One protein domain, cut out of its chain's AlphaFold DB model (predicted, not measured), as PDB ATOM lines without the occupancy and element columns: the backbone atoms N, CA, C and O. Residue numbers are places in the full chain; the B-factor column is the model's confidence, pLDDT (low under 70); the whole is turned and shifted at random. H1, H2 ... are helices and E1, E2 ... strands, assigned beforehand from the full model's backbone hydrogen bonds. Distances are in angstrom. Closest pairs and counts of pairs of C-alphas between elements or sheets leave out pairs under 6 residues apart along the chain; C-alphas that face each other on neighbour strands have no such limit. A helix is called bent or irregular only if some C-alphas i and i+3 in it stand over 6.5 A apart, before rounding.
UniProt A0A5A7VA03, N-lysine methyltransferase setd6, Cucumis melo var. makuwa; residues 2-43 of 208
ATOM      1  N   TYR A   2     -20.521 -57.920 360.615       95.00
ATOM      2  CA  TYR A   2     -19.192 -58.450 360.984       95.00
ATOM      3  C   TYR A   2     -18.649 -59.520 360.016       95.00
ATOM      4  O   TYR A   2     -17.482 -59.465 359.644       95.00
ATOM      5  N   GLY A   3     -19.494 -60.471 359.591       96.88
ATOM      6  CA  GLY A   3     -19.101 -61.491 358.607       96.88
ATOM      7  C   GLY A   3     -18.575 -60.869 357.312       96.88
ATOM      8  O   GLY A   3     -17.478 -61.196 356.884       96.88
ATOM      9  N   ASP A   4     -19.295 -59.875 356.791       95.00
ATOM     10  CA  ASP A   4     -18.911 -59.132 355.589       95.00
ATOM     11  C   ASP A   4     -17.582 -58.372 355.754       95.00
ATOM     12  O   ASP A   4     -16.702 -58.466 354.905       95.00
ATOM     13  N   TRP A   5     -17.370 -57.697 356.891       96.44
ATOM     14  CA  TRP A   5     -16.075 -57.079 357.208       96.44
ATOM     15  C   TRP A   5     -14.932 -58.104 357.213       96.44
ATOM     16  O   TRP A   5     -13.871 -57.872 356.633       96.44
ATOM     17  N   LYS A   6     -15.153 -59.259 357.845       97.00
ATOM     18  CA  LYS A   6     -14.152 -60.322 357.954       97.00
ATOM     19  C   LYS A   6     -13.823 -60.949 356.598       97.00
ATOM     20  O   LYS A   6     -12.680 -61.340 356.377       97.00
ATOM     21  N   GLU A   7     -14.812 -61.074 355.722       97.19
ATOM     22  CA  GLU A   7     -14.656 -61.672 354.396       97.19
ATOM     23  C   GLU A   7     -14.054 -60.696 353.382       97.19
ATOM     24  O   GLU A   7     -13.234 -61.115 352.570       97.19
ATOM     25  N   ASN A   8     -14.397 -59.404 353.456       94.19
ATOM     26  CA  ASN A   8     -14.061 -58.436 352.409       94.19
ATOM     27  C   ASN A   8     -13.022 -57.384 352.824       94.19
ATOM     28  O   ASN A   8     -12.182 -57.008 352.011       94.19
ATOM     29  N   ILE A   9     -13.026 -56.914 354.074       94.50
ATOM     30  CA  ILE A   9     -12.139 -55.824 354.525       94.50
ATOM     31  C   ILE A   9     -10.861 -56.368 355.162       94.50
ATOM     32  O   ILE A   9      -9.761 -55.917 354.838       94.50
ATOM     33  N   LEU A  10     -10.983 -57.381 356.022       94.06
ATOM     34  CA  LEU A  10      -9.835 -57.970 356.712       94.06
ATOM     35  C   LEU A  10      -8.745 -58.487 355.744       94.06
ATOM     36  O   LEU A  10      -7.568 -58.216 355.999       94.06
ATOM     37  N   PRO A  11      -9.065 -59.160 354.617       95.19
ATOM     38  CA  PRO A  11      -8.042 -59.569 353.655       95.19
ATOM     39  C   PRO A  11      -7.325 -58.384 352.995       95.19
ATOM     40  O   PRO A  11      -6.116 -58.455 352.773       95.19
ATOM     41  N   LEU A  12      -8.031 -57.278 352.729       92.50
ATOM     42  CA  LEU A  12      -7.439 -56.070 352.141       92.50
ATOM     43  C   LEU A  12      -6.414 -55.443 353.086       92.50
ATOM     44  O   LEU A  12      -5.292 -55.153 352.664       92.50
ATOM     45  N   MET A  13      -6.757 -55.346 354.374       92.62
ATOM     46  CA  MET A  13      -5.848 -54.870 355.421       92.62
ATOM     47  C   MET A  13      -4.571 -55.708 355.510       92.62
ATOM     48  O   MET A  13      -3.481 -55.162 355.669       92.62
ATOM     49  N   MET A  14      -4.686 -57.034 355.371       91.88
ATOM     50  CA  MET A  14      -3.526 -57.932 355.361       91.88
ATOM     51  C   MET A  14      -2.689 -57.798 354.083       91.88
ATOM     52  O   MET A  14      -1.467 -57.918 354.139       91.88
ATOM     53  N   SER A  15      -3.335 -57.560 352.938       93.69
ATOM     54  CA  SER A  15      -2.672 -57.499 351.631       93.69
ATOM     55  C   SER A  15      -1.884 -56.206 351.395       93.69
ATOM     56  O   SER A  15      -0.835 -56.243 350.753       93.69
ATOM     57  N   ALA A  16      -2.351 -55.071 351.930       92.25
ATOM     58  CA  ALA A  16      -1.706 -53.770 351.753       92.25
ATOM     59  C   ALA A  16      -1.767 -52.907 353.034       92.25
ATOM     60  O   ALA A  16      -2.454 -51.882 353.065       92.25
ATOM     61  N   PRO A  17      -0.996 -53.257 354.084       86.00
ATOM     62  CA  PRO A  17      -1.071 -52.590 355.391       86.00
ATOM     63  C   PRO A  17      -0.696 -51.100 355.375       86.00
ATOM     64  O   PRO A  17      -1.118 -50.345 356.244       86.00
ATOM     65  N   LEU A  18       0.105 -50.666 354.393       87.81
ATOM     66  CA  LEU A  18       0.492 -49.259 354.226       87.81
ATOM     67  C   LEU A  18      -0.646 -48.388 353.678       87.81
ATOM     68  O   LEU A  18      -0.647 -47.183 353.903       87.81
ATOM     69  N   MET A  19      -1.588 -48.986 352.945       91.56
ATOM     70  CA  MET A  19      -2.732 -48.290 352.354       91.56
ATOM     71  C   MET A  19      -3.972 -48.399 353.250       91.56
ATOM     72  O   MET A  19      -4.718 -47.436 353.394       91.56
ATOM     73  N   PHE A  20      -4.161 -49.554 353.892       90.06
ATOM     74  CA  PHE A  20      -5.303 -49.850 354.753       90.06
ATOM     75  C   PHE A  20      -4.860 -49.951 356.216       90.06
ATOM     76  O   PHE A  20      -4.663 -51.041 356.754       90.06
ATOM     77  N   SER A  21      -4.681 -48.792 356.855       89.25
ATOM     78  CA  SER A  21      -4.289 -48.728 358.267       89.25
ATOM     79  C   SER A  21      -5.360 -49.356 359.172       89.25
ATOM     80  O   SER A  21      -6.533 -48.990 359.058       89.25
ATOM     81  N   PRO A  22      -4.989 -50.223 360.134       87.12
ATOM     82  CA  PRO A  22      -5.931 -50.789 361.099       87.12
ATOM     83  C   PRO A  22      -6.731 -49.761 361.898       87.12
ATOM     84  O   PRO A  22      -7.841 -50.060 362.316       87.12
ATOM     85  N   GLU A  23      -6.208 -48.547 362.063       89.31
ATOM     86  CA  GLU A  23      -6.898 -47.459 362.762       89.31
ATOM     87  C   GLU A  23      -8.192 -47.009 362.058       89.31
ATOM     88  O   GLU A  23      -9.144 -46.601 362.718       89.31
ATOM     89  N   PHE A  24      -8.252 -47.107 360.724       90.62
ATOM     90  CA  PHE A  24      -9.387 -46.625 359.925       90.62
ATOM     91  C   PHE A  24     -10.265 -47.740 359.347       90.62
ATOM     92  O   PHE A  24     -11.345 -47.455 358.837       90.62
ATOM     93  N   PHE A  25      -9.814 -48.995 359.414       93.69
ATOM     94  CA  PHE A  25     -10.478 -50.143 358.782       93.69
ATOM     95  C   PHE A  25     -10.907 -51.228 359.780       93.69
ATOM     96  O   PHE A  25     -11.276 -52.330 359.370       93.69
ATOM     97  N   ASP A  26     -10.895 -50.931 361.081       92.88
ATOM     98  CA  ASP A  26     -11.471 -51.815 362.094       92.88
ATOM     99  C   ASP A  26     -13.009 -51.917 361.961       92.88
ATOM    100  O   ASP A  26     -13.661 -51.178 361.213       92.88
ATOM    101  N   VAL A  27     -13.597 -52.891 362.655       95.38
ATOM    102  CA  VAL A  27     -15.019 -53.240 362.545       95.38
ATOM    103  C   VAL A  27     -15.946 -52.055 362.835       95.38
ATOM    104  O   VAL A  27     -16.948 -51.879 362.139       95.38
ATOM    105  N   GLU A  28     -15.606 -51.215 363.812       95.38
ATOM    106  CA  GLU A  28     -16.424 -50.064 364.208       95.38
ATOM    107  C   GLU A  28     -16.452 -48.988 363.115       95.38
ATOM    108  O   GLU A  28     -17.506 -48.428 362.797       95.38
ATOM    109  N   GLN A  29     -15.312 -48.733 362.472       95.44
ATOM    110  CA  GLN A  29     -15.202 -47.809 361.346       95.44
ATOM    111  C   GLN A  29     -15.946 -48.358 360.134       95.44
ATOM    112  O   GLN A  29     -16.651 -47.607 359.461       95.44
ATOM    113  N   TYR A  30     -15.873 -49.670 359.895       95.56
ATOM    114  CA  TYR A  30     -16.659 -50.311 358.847       95.56
ATOM    115  C   TYR A  30     -18.170 -50.175 359.101       95.56
ATOM    116  O   TYR A  30     -18.914 -49.820 358.186       95.56
ATOM    117  N   PHE A  31     -18.645 -50.375 360.335       95.69
ATOM    118  CA  PHE A  31     -20.063 -50.179 360.673       95.69
ATOM    119  C   PHE A  31     -20.480 -48.717 360.524       95.69
ATOM    120  O   PHE A  31     -21.552 -48.437 359.982       95.69
ATOM    121  N   SER A  32     -19.618 -47.790 360.940       95.31
ATOM    122  CA  SER A  32     -19.844 -46.350 360.805       95.31
ATOM    123  C   SER A  32     -19.952 -45.940 359.335       95.31
ATOM    124  O   SER A  32     -20.937 -45.317 358.938       95.31
ATOM    125  N   ALA A  33     -18.998 -46.357 358.499       95.00
ATOM    126  CA  ALA A  33     -19.001 -46.086 357.066       95.00
ATOM    127  C   ALA A  33     -20.221 -46.709 356.373       95.00
ATOM    128  O   ALA A  33     -20.904 -46.036 355.604       95.00
ATOM    129  N   ARG A  34     -20.559 -47.964 356.692       94.25
ATOM    130  CA  ARG A  34     -21.730 -48.652 356.128       94.25
ATOM    131  C   ARG A  34     -23.038 -47.960 356.504       94.25
ATOM    132  O   ARG A  34     -23.922 -47.836 355.660       94.25
ATOM    133  N   SER A  35     -23.150 -47.482 357.742       94.38
ATOM    134  CA  SER A  35     -24.318 -46.724 358.211       94.38
ATOM    135  C   SER A  35     -24.440 -45.379 357.491       94.38
ATOM    136  O   SER A  35     -25.535 -44.993 357.084       94.38
ATOM    137  N   LEU A  36     -23.321 -44.682 357.265       94.94
ATOM    138  CA  LEU A  36     -23.298 -43.433 356.500       94.94
ATOM    139  C   LEU A  36     -23.699 -43.652 355.040       94.94
ATOM    140  O   LEU A  36     -24.600 -42.980 354.551       94.94
ATOM    141  N   ILE A  37     -23.092 -44.627 354.362       94.69
ATOM    142  CA  ILE A  37     -23.407 -44.931 352.959       94.69
ATOM    143  C   ILE A  37     -24.880 -45.330 352.826       94.69
ATOM    144  O   ILE A  37     -25.582 -44.809 351.961       94.69
ATOM    145  N   SER A  38     -25.386 -46.182 353.724       93.06
ATOM    146  CA  SER A  38     -26.788 -46.616 353.696       93.06
ATOM    147  C   SER A  38     -27.795 -45.482 353.920       93.06
ATOM    148  O   SER A  38     -28.942 -45.633 353.509       93.06
ATOM    149  N   SER A  39     -27.402 -44.395 354.591       94.88
ATOM    150  CA  SER A  39     -28.300 -43.289 354.949       94.88
ATOM    151  C   SER A  39     -28.136 -42.044 354.075       94.88
ATOM    152  O   SER A  39     -28.997 -41.168 354.117       94.88
ATOM    153  N   ARG A  40     -27.032 -41.917 353.328       95.69
ATOM    154  CA  ARG A  40     -26.659 -40.664 352.640       95.69
ATOM    155  C   ARG A  40     -26.233 -40.827 351.182       95.69
ATOM    156  O   ARG A  40     -26.011 -39.811 350.527       95.69
ATOM    157  N   SER A  41     -26.087 -42.053 350.682       95.56
ATOM    158  CA  SER A  41     -25.815 -42.262 349.257       95.56
ATOM    159  C   SER A  41     -27.067 -42.043 348.408       95.56
ATOM    160  O   SER A  41     -28.191 -42.266 348.858       95.56
ATOM    161  N   PHE A  42     -26.847 -41.607 347.172       94.06
ATOM    162  CA  PHE A  42     -27.856 -41.430 346.137       94.06
ATOM    163  C   PHE A  42     -27.629 -42.472 345.056       94.06
ATOM    164  O   PHE A  42     -26.481 -42.798 344.753       94.06
ATOM    165  N   ASN A  43     -28.711 -42.977 344.472       92.31
ATOM    166  CA  ASN A  43     -28.612 -43.693 343.210       92.31
ATOM    167  C   ASN A  43     -28.369 -42.656 342.106       92.31
ATOM    168  O   ASN A  43     -29.202 -41.772 341.930       92.31
TER     169      ASN A  43
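Overview. This is residues 2 to 43 of the 208 residues of the protein "N-lysine methyltransferase setd6" of Cucumis melo var. makuwa (UniProt A0A5A7VA03). Two helices of equal residue count, H1 and H3, meet at their first residues in a wide-open corner; between them the chain folds back from the far end of H1 through residues 16 to 21 and the little helix H2, making a small compact body. From this body residues 34 to 43 stick out as an arm, made of the later part of H3 with the short strand E1 at its tip. The printed part has 42 residues, with three named helices and one named strand in the order H1, H2, H3, E1; the class is mostly helix. The whole is only just loose, close to compact, with a radius of gyration of the C-alphas of 11.2 A, and spans 30 by 20 by 19 A.

Along the chain. Find C-alpha 2 at (-19.192, -58.450, 360.984); from there H1, residues 2 to 15, runs 19.0 A to C-alpha 15 at (-2.672, -57.499, 351.631). H1 is irregular, but only just: C-alphas 7 and 10 are 6.50 A apart. Look next at residues 22 to 25, which make H2. H3, residues 27 to 40, starts at C-alpha 27 and covers 19.8 A. E1, residues 41 to 43, ends at C-alpha 43, at (-28.612, -43.693, 343.210).

Arrangement. Begin at H1, and look at its residues 2 to 5, which alone touch H3. H1 and H3 only just touch, and only at their ends, with 3 pairs of C-alphas within 8 A; the closest C-alphas, those of Trp 5 and Val 27, are 6.7 A apart. The two run opposite ways at a steep tilt of 67 degrees, only just short of about perpendicular. Farther along H1, residues 9 to 13 alone touch H2, again only just, with 3 pairs within 8 A; the closest C-alphas are those of Met 13 and Pro 22, 7.0 A apart. H2 and H3 are near each other and meet only through their link, as do H3 and E1. E1 is apart from H1 and from H2, and pairs with no named strand. In H3 every O i to N i+4 pair is within hydrogen-bond range; in H1 it is 7 of 10, and H2 is too short for such a pair.

Size, cuts and confidence. Look from Leu 18 to Asn 43 for the two C-alphas farthest apart, at 31.6 A. Without residues 34 to 43, which stand free, the body of 32 residues spans 22 by 17 by 10 A. The printed part has no cut; the links from H2 to H3 and from H3 to E1 are tight, and the one from H1 to H2 is short. In the B-factor column you will find a mean pLDDT of 93.5 for the printed part of this model, and no printed residue is under 70.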